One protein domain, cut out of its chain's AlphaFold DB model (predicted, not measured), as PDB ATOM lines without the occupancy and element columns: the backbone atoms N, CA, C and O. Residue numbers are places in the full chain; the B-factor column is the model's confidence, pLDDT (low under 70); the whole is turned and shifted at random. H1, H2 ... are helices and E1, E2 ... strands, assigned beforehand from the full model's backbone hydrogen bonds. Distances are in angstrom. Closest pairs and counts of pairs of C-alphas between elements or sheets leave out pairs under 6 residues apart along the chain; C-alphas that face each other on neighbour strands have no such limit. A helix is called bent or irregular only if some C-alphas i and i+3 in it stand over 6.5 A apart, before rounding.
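This is residues 4 to 128 of the 319 residues of an uncharacterized protein of Streptomyces viridifaciens (UniProt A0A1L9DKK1). Two small lobes of three helices each, H2, H3 and H4 in one and H5, H6 and H7 in the other, sit end to end along the longest axis, joined in the middle by the short strand E1. A long stretch before H2 makes a loop at one side of the two lobes, and its residues 13 to 20, of which 19 to 20 belong to H1, stick out free. The printed part has 125 residues with seven named helices and one named strand, in the order H1, H2, H3, H4, E1, H5, H6, H7, and its class is mostly helix. It is only just compact, close to loose, with a radius of gyration of the C-alphas of 16.1 A and spans of 51 by 35 by 22 A.

Residues 4 to 18 hold no named element. H1 is residues 19 to 22, with C-alpha 19 at (177.759, 305.837, 250.591). H2 is residues 33 to 41, 12.9 A long, and begins with C-alpha 33 at (187.502, 317.105, 224.426). H3 is residues 48 to 58, 15.4 A, and H4 residues 62 to 74, 18.2 A. E1 is residues 78 to 80, and H5, residues 81 to 88, follows directly. H6, residues 93 to 109, is the longest helix at 24.6 A; it is irregular, with C-alphas 98 and 101 7.1 A apart, and has a kink of 46 degrees near residue 101. H7 is residues 115 to 125, 15.4 A, and ends with C-alpha 125 at (168.885, 278.982, 239.580).

Residues 4 to 5 pair antiparallel with residues 78 to 79 of E1, which pairs with no named strand. H1 and H6 are close but not clearly touching; their closest C-alphas, of Leu 22 and Leu 108, are 6.2 A apart. H2 and H3 form a helical hairpin and touch at Phe 38 and Gly 55, their closest C-alphas, 6.1 A apart, at a shallow tilt of 32 degrees, opposite ways. H4 touches H3 with residues 62 to 66 alone, closest at the C-alphas of Glu 56 and Arg 62, 5.2 A, at a steep tilt of 47 degrees. H5 touches H7 at a shallow tilt of 16 degrees, the same way, closest at the C-alphas of Thr 84 and Pro 117, 5.2 A. H6 touches H7 with residues 103 to 109 alone, closest at the C-alphas of Ser 107 and Ala 116, 4.9 A. H2, H3 and H4 are each apart from H5, H6 and H7. In H3, H4, H5 and H7 every O i to N i+4 pair is within hydrogen-bond range, against 4 of 5 in H2 and 10 of 13 in H6; H1 is too short for such a pair.

The C-alphas of Gly 59 and Pro 128, the two farthest apart, are 50.9 A from each other. The printed part has no cut, and no link between named elements is long. The mean pLDDT of the printed part is 84.6, with residues 7 to 24 and 127 to 128 under 70.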
ATOM      1  N   ALA A   4     180.292 298.295 229.026       73.56
ATOM      2  CA  ALA A   4     179.285 299.297 229.365       73.56
ATOM      3  C   ALA A   4     179.732 300.134 230.572       73.56
ATOM      4  O   ALA A   4     180.306 299.572 231.514       73.56
ATOM      5  N   PRO A   5     179.446 301.451 230.594       72.75
ATOM      6  CA  PRO A   5     179.555 302.239 231.809       72.75
ATOM      7  C   PRO A   5     178.671 301.647 232.891       72.75
ATOM      8  O   PRO A   5     177.536 301.230 232.646       72.75
ATOM      9  N   ARG A   6     179.168 301.673 234.121       70.56
ATOM     10  CA  ARG A   6     178.303 301.475 235.276       70.56
ATOM     11  C   ARG A   6     177.524 302.750 235.551       70.56
ATOM     12  O   ARG A   6     178.049 303.705 236.122       70.56
ATOM     13  N   ASP A   7     176.249 302.734 235.191       60.34
ATOM     14  CA  ASP A   7     175.325 303.808 235.527       60.34
ATOM     15  C   ASP A   7     175.012 303.778 237.029       60.34
ATOM     16  O   ASP A   7     174.086 303.122 237.500       60.34
ATOM     17  N   GLY A   8     175.783 304.538 237.810       53.19
ATOM     18  CA  GLY A   8     175.520 304.792 239.233       53.19
ATOM     19  C   GLY A   8     174.294 305.679 239.499       53.19
ATOM     20  O   GLY A   8     174.115 306.162 240.614       53.19
ATOM     21  N   SER A   9     173.455 305.924 238.491       51.62
ATOM     22  CA  SER A   9     172.337 306.877 238.512       51.62
ATOM     23  C   SER A   9     171.144 306.436 239.372       51.62
ATOM     24  O   SER A   9     170.170 307.181 239.498       51.62
ATOM     25  N   ALA A  10     171.184 305.246 239.980       42.59
ATOM     26  CA  ALA A  10     170.156 304.814 240.919       42.59
ATOM     27  C   ALA A  10     170.207 305.690 242.185       42.59
ATOM     28  O   ALA A  10     171.148 305.636 242.973       42.59
ATOM     29  N   ALA A  11     169.187 306.535 242.353       37.84
ATOM     30  CA  ALA A  11     169.070 307.522 243.419       37.84
ATOM     31  C   ALA A  11     169.214 306.899 244.821       37.84
ATOM     32  O   ALA A  11     168.274 306.318 245.363       37.84
ATOM     33  N   PHE A  12     170.388 307.051 245.436       43.25
ATOM     34  CA  PHE A  12     170.631 306.619 246.809       43.25
ATOM     35  C   PHE A  12     170.307 307.762 247.783       43.25
ATOM     36  O   PHE A  12     171.027 308.754 247.863       43.25
ATOM     37  N   ALA A  13     169.217 307.629 248.543       48.22
ATOM     38  CA  ALA A  13     168.780 308.596 249.560       48.22
ATOM     39  C   ALA A  13     169.311 308.255 250.975       48.22
ATOM     40  O   ALA A  13     168.583 308.349 251.961       48.22
ATOM     41  N   GLY A  14     170.568 307.808 251.081       49.53
ATOM     42  CA  GLY A  14     171.193 307.350 252.331       49.53
ATOM     43  C   GLY A  14     172.402 308.191 252.763       49.53
ATOM     44  O   GLY A  14     173.114 308.741 251.928       49.53
ATOM     45  N   GLY A  15     172.626 308.296 254.080       53.53
ATOM     46  CA  GLY A  15     173.617 309.172 254.727       53.53
ATOM     47  C   GLY A  15     175.080 309.027 254.261       53.53
ATOM     48  O   GLY A  15     175.551 307.967 253.859       53.53
ATOM     49  N   THR A  16     175.817 310.133 254.366       61.62
ATOM     50  CA  THR A  16     176.931 310.568 253.499       61.62
ATOM     51  C   THR A  16     178.311 309.920 253.693       61.62
ATOM     52  O   THR A  16     179.254 310.335 253.016       61.62
ATOM     53  N   TYR A  17     178.479 308.929 254.572       50.00
ATOM     54  CA  TYR A  17     179.819 308.411 254.916       50.00
ATOM     55  C   TYR A  17     180.078 306.994 254.387       50.00
ATOM     56  O   TYR A  17     181.086 306.780 253.720       50.00
ATOM     57  N   GLU A  18     179.139 306.064 254.570       49.97
ATOM     58  CA  GLU A  18     179.207 304.711 253.983       49.97
ATOM     59  C   GLU A  18     178.910 304.731 252.471       49.97
ATOM     60  O   GLU A  18     179.518 303.999 251.693       49.97
ATOM     61  N   ALA A  19     178.060 305.660 252.014       50.84
ATOM     62  CA  ALA A  19     177.759 305.837 250.591       50.84
ATOM     63  C   ALA A  19     178.998 306.222 249.754       50.84
ATOM     64  O   ALA A  19     179.068 305.886 248.575       50.84
ATOM     65  N   ARG A  20     180.010 306.870 250.353       49.81
ATOM     66  CA  ARG A  20     181.275 307.197 249.668       49.81
ATOM     67  C   ARG A  20     182.182 305.991 249.441       49.81
ATOM     68  O   ARG A  20     183.019 306.056 248.551       49.81
ATOM     69  N   LEU A  21     182.040 304.923 250.227       50.84
ATOM     70  CA  LEU A  21     182.781 303.678 250.006       50.84
ATOM     71  C   LEU A  21     182.100 302.784 248.961       50.84
ATOM     72  O   LEU A  21     182.773 301.976 248.326       50.84
ATOM     73  N   LEU A  22     180.790 302.946 248.759       56.12
ATOM     74  CA  LEU A  22     180.001 302.148 247.813       56.12
ATOM     75  C   LEU A  22     179.877 302.791 246.424       56.12
ATOM     76  O   LEU A  22     179.752 302.079 245.431       56.12
ATOM     77  N   LEU A  23     179.959 304.119 246.323       59.19
ATOM     78  CA  LEU A  23     179.997 304.821 245.040       59.19
ATOM     79  C   LEU A  23     181.443 304.932 244.551       59.19
ATOM     80  O   LEU A  23     182.180 305.841 244.935       59.19
ATOM     81  N   ARG A  24     181.851 304.005 243.676       66.56
ATOM     82  CA  ARG A  24     183.096 304.150 242.913       66.56
ATOM     83  C   ARG A  24     182.896 305.231 241.859       66.56
ATOM     84  O   ARG A  24     182.267 305.001 240.835       66.56
ATOM     85  N   ALA A  25     183.429 306.413 242.131       76.81
ATOM     86  CA  ALA A  25     183.526 307.495 241.166       76.81
ATOM     87  C   ALA A  25     185.006 307.746 240.864       76.81
ATOM     88  O   ALA A  25     185.781 308.068 241.767       76.81
ATOM     89  N   GLY A  26     185.399 307.582 239.601       80.81
ATOM     90  CA  GLY A  26     186.709 308.004 239.115       80.81
ATOM     91  C   GLY A  26     186.687 309.497 238.800       80.81
ATOM     92  O   GLY A  26     185.787 309.970 238.109       80.81
ATOM     93  N   VAL A  27     187.665 310.249 239.303       85.44
ATOM     94  CA  VAL A  27     187.847 311.661 238.937       85.44
ATOM     95  C   VAL A  27     189.026 311.756 237.981       85.44
ATOM     96  O   VAL A  27     190.171 311.546 238.380       85.44
ATOM     97  N   LEU A  28     188.749 312.090 236.722       85.56
ATOM     98  CA  LEU A  28     189.775 312.365 235.717       85.56
ATOM     99  C   LEU A  28     190.192 313.836 235.828       85.56
ATOM    100  O   LEU A  28     189.389 314.738 235.597       85.56
ATOM    101  N   GLY A  29     191.446 314.084 236.215       85.56
ATOM    102  CA  GLY A  29     191.941 315.439 236.489       85.56
ATOM    103  C   GLY A  29     192.043 316.341 235.255       85.56
ATOM    104  O   GLY A  29     191.928 317.555 235.385       85.56
ATOM    105  N   ASN A  30     192.223 315.757 234.068       87.00
ATOM    106  CA  ASN A  30     192.287 316.464 232.790       87.00
ATOM    107  C   ASN A  30     191.440 315.714 231.758       87.00
ATOM    108  O   ASN A  30     191.943 314.840 231.057       87.00
ATOM    109  N   ALA A  31     190.153 316.047 231.682       91.88
ATOM    110  CA  ALA A  31     189.281 315.561 230.622       91.88
ATOM    111  C   ALA A  31     189.352 316.516 229.426       91.88
ATOM    112  O   ALA A  31     188.700 317.563 229.413       91.88
ATOM    113  N   ASP A  32     190.205 316.198 228.450       95.25
ATOM    114  CA  ASP A  32     190.197 316.910 227.175       95.25
ATOM    115  C   ASP A  32     188.958 316.532 226.337       95.25
ATOM    116  O   ASP A  32     188.236 315.577 226.633       95.25
ATOM    117  N   LYS A  33     188.677 317.316 225.288       97.00
ATOM    118  CA  LYS A  33     187.502 317.105 224.426       97.00
ATOM    119  C   LYS A  33     187.522 315.730 223.750       97.00
ATOM    120  O   LYS A  33     186.469 315.123 223.601       97.00
ATOM    121  N   THR A  34     188.704 315.248 223.377       97.69
ATOM    122  CA  THR A  34     188.904 313.961 222.706       97.69
ATOM    123  C   THR A  34     188.608 312.793 223.646       97.69
ATOM    124  O   THR A  34     187.956 311.832 223.249       97.69
ATOM    125  N   LEU A  35     189.024 312.890 224.908       96.25
ATOM    126  CA  LEU A  35     188.731 311.927 225.960       96.25
ATOM    127  C   LEU A  35     187.236 311.902 226.281       96.25
ATOM    128  O   LEU A  35     186.669 310.822 226.400       96.25
ATOM    129  N   CYS A  36     186.584 313.065 226.379       95.94
ATOM    130  CA  CYS A  36     185.132 313.131 226.560       95.94
ATOM    131  C   CYS A  36     184.385 312.463 225.394       95.94
ATOM    132  O   CYS A  36     183.537 311.610 225.637       95.94
ATOM    133  N   GLU A  37     184.744 312.788 224.146       97.50
ATOM    134  CA  GLU A  37     184.169 312.148 222.950       97.50
ATOM    135  C   GLU A  37     184.427 310.633 222.928       97.50
ATOM    136  O   GLU A  37     183.567 309.866 222.504       97.50
ATOM    137  N   PHE A  38     185.582 310.173 223.418       97.31
ATOM    138  CA  PHE A  38     185.872 308.746 223.546       97.31
ATOM    139  C   PHE A  38     185.026 308.063 224.629       97.31
ATOM    140  O   PHE A  38     184.512 306.972 224.394       97.31
ATOM    141  N   LEU A  39     184.847 308.688 225.797       95.81
ATOM    142  CA  LEU A  39     184.021 308.142 226.879       95.81
ATOM    143  C   LEU A  39     182.543 308.041 226.482       95.81
ATOM    144  O   LEU A  39     181.887 307.087 226.880       95.81
ATOM    145  N   GLU A  40     182.036 308.950 225.643       95.25
ATOM    146  CA  GLU A  40     180.689 308.843 225.058       95.25
ATOM    147  C   GLU A  40     180.519 307.609 224.152       95.25
ATOM    148  O   GLU A  40     179.400 307.136 223.965       95.25
ATOM    149  N   LEU A  41     181.608 307.059 223.596       96.19
ATOM    150  CA  LEU A  41     181.550 305.824 222.805       96.19
ATOM    151  C   LEU A  41     181.485 304.558 223.653       96.19
ATOM    152  O   LEU A  41     181.115 303.503 223.127       96.19
ATOM    153  N   VAL A  42     181.896 304.641 224.917       95.19
ATOM    154  CA  VAL A  42     181.785 303.546 225.874       95.19
ATOM    155  C   VAL A  42     180.344 303.561 226.358       95.19
ATOM    156  O   VAL A  42     180.036 304.152 227.375       95.19
ATOM    157  N   ASP A  43     179.436 302.978 225.587       91.12
ATOM    158  CA  ASP A  43     177.988 302.975 225.840       91.12
ATOM    159  C   ASP A  43     177.438 301.556 226.064       91.12
ATOM    160  O   ASP A  43     176.234 301.362 226.216       91.12
ATOM    161  N   GLY A  44     178.309 300.541 226.074       90.19
ATOM    162  CA  GLY A  44     177.889 299.144 226.169       90.19
ATOM    163  C   GLY A  44     177.423 298.529 224.857       90.19
ATOM    164  O   GLY A  44     176.922 297.410 224.882       90.19
ATOM    165  N   THR A  45     177.566 299.214 223.720       91.44
ATOM    166  CA  THR A  45     177.194 298.666 222.402       91.44
ATOM    167  C   THR A  45     178.386 298.158 221.597       91.44
ATOM    168  O   THR A  45     178.199 297.358 220.683       91.44
ATOM    169  N   ARG A  46     179.601 298.598 221.942       94.56
ATOM    170  CA  ARG A  46     180.840 298.291 221.215       94.56
ATOM    171  C   ARG A  46     181.731 297.333 221.985       94.56
ATOM    172  O   ARG A  46     181.841 297.399 223.213       94.56
ATOM    173  N   ASP A  47     182.411 296.469 221.247       94.88
ATOM    174  CA  ASP A  47     183.461 295.637 221.814       94.88
ATOM    175  C   ASP A  47     184.786 296.413 221.963       94.88
ATOM    176  O   ASP A  47     184.978 297.522 221.450       94.88
ATOM    177  N   ARG A  48     185.727 295.835 222.717       95.44
ATOM    178  CA  ARG A  48     187.045 296.443 222.941       95.44
ATOM    179  C   ARG A  48     187.793 296.780 221.633       95.44
ATOM    180  O   ARG A  48     188.262 297.912 221.528       95.44
ATOM    181  N   PRO A  49     187.943 295.888 220.629       96.94
ATOM    182  CA  PRO A  49     188.664 296.242 219.402       96.94
ATOM    183  C   PRO A  49     187.977 297.344 218.575       96.94
ATOM    184  O   PRO A  49     188.680 298.163 217.966       96.94
ATOM    185  N   GLU A  50     186.644 297.429 218.574       97.12
ATOM    186  CA  GLU A  50     185.906 298.537 217.958       97.12
ATOM    187  C   GLU A  50     186.165 299.866 218.672       97.12
ATOM    188  O   GLU A  50     186.410 300.875 218.004       97.12
ATOM    189  N   LEU A  51     186.182 299.869 220.010       97.38
ATOM    190  CA  LEU A  51     186.522 301.052 220.810       97.38
ATOM    191  C   LEU A  51     187.948 301.526 220.525       97.38
ATOM    192  O   LEU A  51     188.156 302.710 220.270       97.38
ATOM    193  N   LEU A  52     188.924 300.617 220.467       98.19
ATOM    194  CA  LEU A  52     190.311 300.957 220.133       98.19
ATOM    195  C   LEU A  52     190.434 301.592 218.740       98.19
ATOM    196  O   LEU A  52     191.115 302.604 218.567       98.19
ATOM    197  N   SER A  53     189.722 301.034 217.759       98.06
ATOM    198  CA  SER A  53     189.676 301.572 216.392       98.06
ATOM    199  C   SER A  53     188.954 302.924 216.328       98.06
ATOM    200  O   SER A  53     189.234 303.756 215.465       98.06
ATOM    201  N   ALA A  54     187.989 303.169 217.216       97.81
ATOM    202  CA  ALA A  54     187.304 304.452 217.325       97.81
ATOM    203  C   ALA A  54     188.170 305.519 218.011       97.81
ATOM    204  O   ALA A  54     188.250 306.637 217.505       97.81
ATOM    205  N   GLY A  55     188.888 305.165 219.080       97.81
ATOM    206  CA  GLY A  55     189.843 306.053 219.748       97.81
ATOM    207  C   GLY A  55     190.954 306.529 218.810       97.81
ATOM    208  O   GLY A  55     191.322 307.704 218.825       97.81
ATOM    209  N   GLU A  56     191.430 305.661 217.914       98.00
ATOM    210  CA  GLU A  56     192.382 306.046 216.867       98.00
ATOM    211  C   GLU A  56     191.784 307.059 215.874       98.00
ATOM    212  O   GLU A  56     192.427 308.057 215.556       98.00
ATOM    213  N   ARG A  57     190.528 306.871 215.444       98.06
ATOM    214  CA  ARG A  57     189.843 307.790 214.513       98.06
ATOM    215  C   ARG A  57     189.569 309.178 215.098       98.06
ATOM    216  O   ARG A  57     189.568 310.145 214.344       98.06
ATOM    217  N   ILE A  58     189.326 309.275 216.405       97.88
ATOM    218  CA  ILE A  58     189.047 310.548 217.100       97.88
ATOM    219  C   ILE A  58     190.357 311.234 217.543       97.88
ATOM    220  O   ILE A  58     190.374 312.406 217.908       97.88
ATOM    221  N   GLY A  59     191.492 310.534 217.438       97.81
ATOM    222  CA  GLY A  59     192.814 311.082 217.734       97.81
ATOM    223  C   GLY A  59     193.277 310.892 219.180       97.81
ATOM    224  O   GLY A  59     194.286 311.479 219.557       97.81
ATOM    225  N   LEU A  60     192.590 310.060 219.975       97.31
ATOM    226  CA  LEU A  60     193.083 309.620 221.290       97.31
ATOM    227  C   LEU A  60     194.290 308.677 221.136       97.31
ATOM    228  O   LEU A  60     195.192 308.660 221.967       97.31
ATOM    229  N   GLY A  61     194.312 307.918 220.037       97.75
ATOM    230  CA  GLY A  61     195.316 306.894 219.769       97.75
ATOM    231  C   GLY A  61     194.953 305.549 220.396       97.75
ATOM    232  O   GLY A  61     194.227 305.465 221.386       97.75
ATOM    233  N   ARG A  62     195.458 304.469 219.797       97.50
ATOM    234  CA  ARG A  62     195.112 303.099 220.195       97.50
ATOM    235  C   ARG A  62     195.667 302.704 221.565       97.50
ATOM    236  O   ARG A  62     194.963 302.079 222.345       97.50
ATOM    237  N   GLU A  63     196.922 303.043 221.844       97.44
ATOM    238  CA  GLU A  63     197.605 302.657 223.087       97.44
ATOM    239  C   GLU A  63     197.119 303.448 224.321       97.44
ATOM    240  O   GLU A  63     196.822 302.810 225.336       97.44
ATOM    241  N   PRO A  64     196.873 304.773 224.234       96.69
ATOM    242  CA  PRO A  64     196.202 305.510 225.308       96.69
ATOM    243  C   PRO A  64     194.772 305.023 225.567       96.69
ATOM    244  O   PRO A  64     194.372 304.893 226.723       96.69
ATOM    245  N   ALA A  65     194.012 304.704 224.512       97.50
ATOM    246  CA  ALA A  65     192.671 304.137 224.652       97.50
ATOM    247  C   ALA A  65     192.696 302.768 225.353       97.50
ATOM    248  O   ALA A  65     191.867 302.512 226.222       97.50
ATOM    249  N   ASP A  66     193.650 301.898 225.014       97.62
ATOM    250  CA  ASP A  66     193.774 300.574 225.636       97.62
ATOM    251  C   ASP A  66     194.197 300.650 227.106       97.62
ATOM    252  O   ASP A  66     193.643 299.936 227.947       97.62
ATOM    253  N   THR A  67     195.125 301.557 227.426       96.62
ATOM    254  CA  THR A  67     195.536 301.844 228.807       96.62
ATOM    255  C   THR A  67     194.347 302.334 229.629       96.62
ATOM    256  O   THR A  67     194.044 301.759 230.669       96.62
ATOM    257  N   LEU A  68     193.606 303.324 229.121       95.75
ATOM    258  CA  LEU A  68     192.424 303.865 229.793       95.75
ATOM    259  C   LEU A  68     191.346 302.799 230.024       95.75
ATOM    260  O   LEU A  68     190.795 302.713 231.117       95.75
ATOM    261  N   LEU A  69     191.034 301.980 229.014       95.25
ATOM    262  CA  LEU A  69     190.047 300.907 229.165       95.25
ATOM    263  C   LEU A  69     190.496 299.871 230.201       95.25
ATOM    264  O   LEU A  69     189.670 299.417 230.989       95.25
ATOM    265  N   SER A  70     191.791 299.541 230.238       94.56
ATOM    266  CA  SER A  70     192.351 298.629 231.242       94.56
ATOM    267  C   SER A  70     192.255 299.218 232.652       94.56
ATOM    268  O   SER A  70     191.825 298.528 233.568       94.56
ATOM    269  N   GLU A  71     192.555 300.508 232.835       93.75
ATOM    270  CA  GLU A  71     192.406 301.187 234.131       93.75
ATOM    271  C   GLU A  71     190.937 301.257 234.586       93.75
ATOM    272  O   GLU A  71     190.619 301.029 235.757       93.75
ATOM    273  N   LEU A  72     190.006 301.545 233.673       92.44
ATOM    274  CA  LEU A  72     188.573 301.564 233.978       92.44
ATOM    275  C   LEU A  72     188.034 300.159 234.318       92.44
ATOM    276  O   LEU A  72     187.161 300.018 235.177       92.44
ATOM    277  N   GLU A  73     188.569 299.117 233.682       91.12
ATOM    278  CA  GLU A  73     188.273 297.715 233.993       91.12
ATOM    279  C   GLU A  73     188.834 297.318 235.369       91.12
ATOM    280  O   GLU A  73     188.095 296.816 236.216       91.12
ATOM    281  N   GLU A  74     190.105 297.621 235.649       89.56
ATOM    282  CA  GLU A  74     190.757 297.339 236.936       89.56
ATOM    283  C   GLU A  74     190.087 298.068 238.109       89.56
ATOM    284  O   GLU A  74     189.949 297.526 239.210       89.56
ATOM    285  N   THR A  75     189.614 299.295 237.879       89.50
ATOM    286  CA  THR A  75     188.860 300.066 238.879       89.50
ATOM    287  C   THR A  75     187.412 299.591 239.039       89.50
ATOM    288  O   THR A  75     186.736 300.007 239.989       89.50
ATOM    289  N   GLY A  76     186.935 298.674 238.190       87.81
ATOM    290  CA  GLY A  76     185.570 298.145 238.221       87.81
ATOM    291  C   GLY A  76     184.518 299.192 237.853       87.81
ATOM    292  O   GLY A  76     183.416 299.173 238.408       87.81
ATOM    293  N   LEU A  77     184.882 300.147 236.988       89.88
ATOM    294  CA  LEU A  77     183.980 301.154 236.418       89.88
ATOM    295  C   LEU A  77     183.327 300.683 235.114       89.88
ATOM    296  O   LEU A  77     182.291 301.224 234.728       89.88
ATOM    297  N   LEU A  78     183.905 299.668 234.471       90.25
ATOM    298  CA  LEU A  78     183.312 298.993 233.322       90.25
ATOM    299  C   LEU A  78     182.680 297.676 233.748       90.25
ATOM    300  O   LEU A  78     183.268 296.913 234.516       90.25
ATOM    301  N   ASP A  79     181.487 297.411 233.224       86.31
ATOM    302  CA  ASP A  79     180.847 296.105 233.336       86.31
ATOM    303  C   ASP A  79     180.910 295.346 232.007       86.31
ATOM    304  O   ASP A  79     180.977 295.942 230.926       86.31
ATOM    305  N   ASP A  80     180.869 294.016 232.097       87.25
ATOM    306  CA  ASP A  80     180.771 293.148 230.922       87.25
ATOM    307  C   ASP A  80     179.297 293.042 230.508       87.25
ATOM    308  O   ASP A  80     178.490 292.317 231.111       87.25
ATOM    309  N   ALA A  81     178.929 293.790 229.469       88.81
ATOM    310  CA  ALA A  81     177.569 293.825 228.951       88.81
ATOM    311  C   ALA A  81     177.124 292.446 228.431       88.81
ATOM    312  O   ALA A  81     175.962 292.075 228.602       88.81
ATOM    313  N   GLU A  82     178.041 291.636 227.884       88.62
ATOM    314  CA  GLU A  82     177.720 290.271 227.444       88.62
ATOM    315  C   GLU A  82     177.441 289.341 228.626       88.62
ATOM    316  O   GLU A  82     176.590 288.455 228.523       88.62
ATOM    317  N   ALA A  83     178.159 289.498 229.744       88.31
ATOM    318  CA  ALA A  83     177.872 288.743 230.962       88.31
ATOM    319  C   ALA A  83     176.487 289.107 231.511       88.31
ATOM    320  O   ALA A  83     175.741 288.225 231.946       88.31
ATOM    321  N   THR A  84     176.124 290.389 231.432       88.50
ATOM    322  CA  THR A  84     174.801 290.880 231.827       88.50
ATOM    323  C   THR A  84     173.698 290.311 230.940       88.50
ATOM    324  O   THR A  84     172.747 289.727 231.464       88.50
ATOM    325  N   ASP A  85     173.836 290.382 229.614       89.62
ATOM    326  CA  ASP A  85     172.842 289.821 228.689       89.62
ATOM    327  C   ASP A  85     172.714 288.296 228.843       89.62
ATOM    328  O   ASP A  85     171.599 287.771 228.916       89.62
ATOM    329  N   ARG A  86     173.834 287.574 229.021       90.00
ATOM    330  CA  ARG A  86     173.813 286.129 229.314       90.00
ATOM    331  C   ARG A  86     173.046 285.808 230.592       90.00
ATOM    332  O   ARG A  86     172.194 284.922 230.558       90.00
ATOM    333  N   ALA A  87     173.282 286.523 231.691       88.56
ATOM    334  CA  ALA A  87     172.541 286.291 232.933       88.56
ATOM    335  C   ALA A  87     171.054 286.652 232.806       88.56
ATOM    336  O   ALA A  87     170.190 285.933 233.311       88.56
ATOM    337  N   LEU A  88     170.733 287.729 232.086       89.44
ATOM    338  CA  LEU A  88     169.353 288.140 231.836       89.44
ATOM    339  C   LEU A  88     168.627 287.227 230.837       89.44
ATOM    340  O   LEU A  88     167.393 287.202 230.824       89.44
ATOM    341  N   SER A  89     169.355 286.451 230.028       91.62
ATOM    342  CA  SER A  89     168.787 285.570 229.002       91.62
ATOM    343  C   SER A  89     167.798 284.541 229.569       91.62
ATOM    344  O   SER A  89     166.815 284.209 228.903       91.62
ATOM    345  N   HIS A  90     167.990 284.133 230.829       87.69
ATOM    346  CA  HIS A  90     167.128 283.200 231.564       87.69
ATOM    347  C   HIS A  90     165.759 283.783 231.939       87.69
ATOM    348  O   HIS A  90     164.814 283.035 232.194       87.69
ATOM    349  N   PHE A  91     165.625 285.110 231.953       88.25
ATOM    350  CA  PHE A  91     164.389 285.785 232.324       88.25
ATOM    351  C   PHE A  91     163.572 286.175 231.082       88.25
ATOM    352  O   PHE A  91     164.143 286.595 230.066       88.25
ATOM    353  N   PRO A  92     162.228 286.107 231.133       90.38
ATOM    354  CA  PRO A  92     161.374 286.688 230.099       90.38
ATOM    355  C   PRO A  92     161.612 288.198 229.988       90.38
ATOM    356  O   PRO A  92     161.779 288.859 231.011       90.38
ATOM    357  N   ARG A  93     161.539 288.762 228.774       88.06
ATOM    358  CA  ARG A  93     161.718 290.209 228.523       88.06
ATOM    359  C   ARG A  93     161.039 291.142 229.545       88.06
ATOM    360  O   ARG A  93     161.758 291.966 230.091       88.06
ATOM    361  N   PRO A  94     159.744 290.987 229.896       90.44
ATOM    362  CA  PRO A  94     159.103 291.900 230.851       90.44
ATOM    363  C   PRO A  94     159.720 291.876 232.259       90.44
ATOM    364  O   PRO A  94     159.581 292.841 232.997       90.44
ATOM    365  N   HIS A  95     160.405 290.795 232.646       89.75
ATOM    366  CA  HIS A  95     161.122 290.734 233.921       89.75
ATOM    367  C   HIS A  95     162.513 291.363 233.837       89.75
ATOM    368  O   HIS A  95     162.990 291.882 234.839       89.75
ATOM    369  N   ARG A  96     163.160 291.349 232.664       91.75
ATOM    370  CA  ARG A  96     164.490 291.956 232.486       91.75
ATOM    371  C   ARG A  96     164.450 293.453 232.772       91.75
ATOM    372  O   ARG A  96     165.304 293.947 233.498       91.75
ATOM    373  N   ASP A  97     163.408 294.128 232.291       87.75
ATOM    374  CA  ASP A  97     163.217 295.569 232.488       87.75
ATOM    375  C   ASP A  97     163.051 295.933 233.976       87.75
ATOM    376  O   ASP A  97     163.489 296.993 234.417       87.75
ATOM    377  N   LEU A  98     162.470 295.028 234.775       90.81
ATOM    378  CA  LEU A  98     162.293 295.208 236.220       90.81
ATOM    379  C   LEU A  98     163.569 294.928 237.024       90.81
ATOM    380  O   LEU A  98     163.712 295.447 238.126       90.81
ATOM    381  N   LEU A  99     164.488 294.120 236.487       91.50
ATOM    382  CA  LEU A  99     165.745 293.758 237.148       91.50
ATOM    383  C   LEU A  99     166.847 294.805 236.962       91.50
ATOM    384  O   LEU A  99     167.867 294.717 237.639       91.50
ATOM    385  N   GLY A 100     166.659 295.798 236.085       89.44
ATOM    386  CA  GLY A 100     167.639 296.864 235.845       89.44
ATOM    387  C   GLY A 100     168.129 297.556 237.131       89.44
ATOM    388  O   GLY A 100     169.337 297.590 237.369       89.44
ATOM    389  N   PRO A 101     167.232 298.045 238.012       90.12
ATOM    390  CA  PRO A 101     167.623 298.660 239.286       90.12
ATOM    391  C   PRO A 101     168.360 297.716 240.252       90.12
ATOM    392  O   PRO A 101     169.297 298.136 240.939       90.12
ATOM    393  N   ASP A 102     167.972 296.439 240.295       91.44
ATOM    394  CA  ASP A 102     168.613 295.430 241.148       91.44
ATOM    395  C   ASP A 102     170.011 295.070 240.625       91.44
ATOM    396  O   ASP A 102     170.956 294.960 241.408       91.44
ATOM    397  N   LEU A 103     170.168 294.956 239.301       90.56
ATOM    398  CA  LEU A 103     171.463 294.793 238.636       90.56
ATOM    399  C   LEU A 103     172.402 295.953 238.955       90.56
ATOM    400  O   LEU A 103     173.545 295.715 239.338       90.56
ATOM    401  N   ALA A 104     171.914 297.190 238.842       87.00
ATOM    402  CA  ALA A 104     172.695 298.379 239.168       87.00
ATOM    403  C   ALA A 104     173.147 298.356 240.639       87.00
ATOM    404  O   ALA A 104     174.319 298.576 240.939       87.00
ATOM    405  N   SER A 105     172.249 297.988 241.558       89.31
ATOM    406  CA  SER A 105     172.564 297.876 242.988       89.31
ATOM    407  C   SER A 105     173.591 296.774 243.278       89.31
ATOM    408  O   SER A 105     174.530 296.982 244.047       89.31
ATOM    409  N   LEU A 106     173.461 295.608 242.639       90.81
ATOM    410  CA  LEU A 106     174.424 294.512 242.768       90.81
ATOM    411  C   LEU A 106     175.777 294.855 242.145       90.81
ATOM    412  O   LEU A 106     176.798 294.437 242.678       90.81
ATOM    413  N   SER A 107     175.800 295.631 241.063       87.25
ATOM    414  CA  SER A 107     177.018 296.108 240.403       87.25
ATOM    415  C   SER A 107     177.839 297.020 241.327       87.25
ATOM    416  O   SER A 107     179.066 296.897 241.398       87.25
ATOM    417  N   LEU A 108     177.181 297.838 242.160       85.75
ATOM    418  CA  LEU A 108     177.855 298.644 243.191       85.75
ATOM    419  C   LEU A 108     178.516 297.788 244.284       85.75
ATOM    420  O   LEU A 108     179.614 298.102 244.740       85.75
ATOM    421  N   VAL A 109     177.875 296.689 244.694       89.69
ATOM    422  CA  VAL A 109     178.398 295.788 245.740       89.69
ATOM    423  C   VAL A 109     179.451 294.822 245.180       89.69
ATOM    424  O   VAL A 109     180.446 294.513 245.839       89.69
ATOM    425  N   HIS A 110     179.261 294.356 243.947       87.81
ATOM    426  CA  HIS A 110     180.089 293.357 243.281       87.81
ATOM    427  C   HIS A 110     180.854 293.995 242.123       87.81
ATOM    428  O   HIS A 110     180.413 294.016 240.977       87.81
ATOM    429  N   SER A 111     182.036 294.514 242.451       79.88
ATOM    430  CA  SER A 111     182.857 295.335 241.552       79.88
ATOM    431  C   SER A 111     183.640 294.586 240.472       79.88
ATOM    432  O   SER A 111     184.264 295.225 239.633       79.88
ATOM    433  N   GLY A 112     183.622 293.252 240.486       82.94
ATOM    434  CA  GLY A 112     184.242 292.465 239.424       82.94
ATOM    435  C   GLY A 112     183.403 292.497 238.139       82.94
ATOM    436  O   GLY A 112     182.170 292.458 238.241       82.94
ATOM    437  N   PRO A 113     184.031 292.512 236.950       79.75
ATOM    438  CA  PRO A 113     183.310 292.429 235.682       79.75
ATOM    439  C   PRO A 113     182.462 291.153 235.655       79.75
ATOM    440  O   PRO A 113     182.949 290.056 235.943       79.75
ATOM    441  N   GLY A 114     181.161 291.294 235.391       86.19
ATOM    442  CA  GLY A 114     180.232 290.164 235.372       86.19
ATOM    443  C   GLY A 114     179.880 289.569 236.748       86.19
ATOM    444  O   GLY A 114     179.135 288.588 236.821       86.19
ATOM    445  N   ALA A 115     180.354 290.144 237.858       89.06
ATOM    446  CA  ALA A 115     180.073 289.614 239.194       89.06
ATOM    447  C   ALA A 115     178.602 289.810 239.606       89.06
ATOM    448  O   ALA A 115     177.976 288.886 240.123       89.06
ATOM    449  N   ALA A 116     178.023 290.981 239.331       90.50
ATOM    450  CA  ALA A 116     176.604 291.246 239.572       90.50
ATOM    451  C   ALA A 116     175.661 290.312 238.784       90.50
ATOM    452  O   ALA A 116     174.796 289.686 239.410       90.50
ATOM    453  N   PRO A 117     175.829 290.126 237.459       89.50
ATOM    454  CA  PRO A 117     175.006 289.175 236.721       89.50
ATOM    455  C   PRO A 117     175.211 287.723 237.168       89.50
ATOM    456  O   PRO A 117     174.241 286.968 237.202       89.50
ATOM    457  N   ALA A 118     176.415 287.331 237.604       89.38
ATOM    458  CA  ALA A 118     176.638 286.004 238.182       89.38
ATOM    459  C   ALA A 118     175.830 285.781 239.476       89.38
ATOM    460  O   ALA A 118     175.265 284.703 239.668       89.38
ATOM    461  N   VAL A 119     175.723 286.794 240.343       91.56
ATOM    462  CA  VAL A 119     174.896 286.724 241.562       91.56
ATOM    463  C   VAL A 119     173.409 286.614 241.217       91.56
ATOM    464  O   VAL A 119     172.702 285.808 241.822       91.56
ATOM    465  N   LEU A 120     172.923 287.356 240.216       89.69
ATOM    466  CA  LEU A 120     171.532 287.221 239.767       89.69
ATOM    467  C   LEU A 120     171.233 285.869 239.134       89.69
ATOM    468  O   LEU A 120     170.185 285.298 239.431       89.69
ATOM    469  N   ALA A 121     172.139 285.340 238.310       88.12
ATOM    470  CA  ALA A 121     171.994 284.006 237.734       88.12
ATOM    471  C   ALA A 121     171.900 282.946 238.843       88.12
ATOM    472  O   ALA A 121     170.969 282.145 238.856       88.12
ATOM    473  N   GLN A 122     172.764 283.027 239.862       88.25
ATOM    474  CA  GLN A 122     172.679 282.151 241.034       88.25
ATOM    475  C   GLN A 122     171.339 282.290 241.771       88.25
ATOM    476  O   GLN A 122     170.768 281.292 242.208       88.25
ATOM    477  N   LEU A 123     170.811 283.505 241.935       86.00
ATOM    478  CA  LEU A 123     169.498 283.713 242.557       86.00
ATOM    479  C   LEU A 123     168.354 283.130 241.711       86.00
ATOM    480  O   LEU A 123     167.387 282.628 242.286       86.00
ATOM    481  N   ALA A 124     168.473 283.172 240.383       85.06
ATOM    482  CA  ALA A 124     167.518 282.580 239.449       85.06
ATOM    483  C   ALA A 124     167.509 281.048 239.554       85.06
ATOM    484  O   ALA A 124     166.447 280.447 239.730       85.06
ATOM    485  N   ASP A 125     168.696 280.436 239.532       84.19
ATOM    486  CA  ASP A 125     168.885 278.982 239.580       84.19
ATOM    487  C   ASP A 125     168.423 278.377 240.913       84.19
ATOM    488  O   ASP A 125     167.920 277.253 240.963       84.19
ATOM    489  N   ASN A 126     168.539 279.133 242.010       81.19
ATOM    490  CA  ASN A 126     168.094 278.693 243.335       81.19
ATOM    491  C   ASN A 126     166.562 278.743 243.528       81.19
ATOM    492  O   ASN A 126     166.061 278.207 244.521       81.19
ATOM    493  N   GLY A 127     165.823 279.326 242.577       63.41
ATOM    494  CA  GLY A 127     164.363 279.310 242.491       63.41
ATOM    495  C   GLY A 127     163.610 280.058 243.613       63.41
ATOM    496  O   GLY A 127     164.129 280.304 244.701       63.41
ATOM    497  N   PRO A 128     162.323 280.391 243.403       58.09
ATOM    498  CA  PRO A 128     161.475 281.059 244.402       58.09
ATOM    499  C   PRO A 128     161.034 280.149 245.573       58.09
ATOM    500  O   PRO A 128     160.270 280.580 246.432       58.09
TER     501      PRO A 128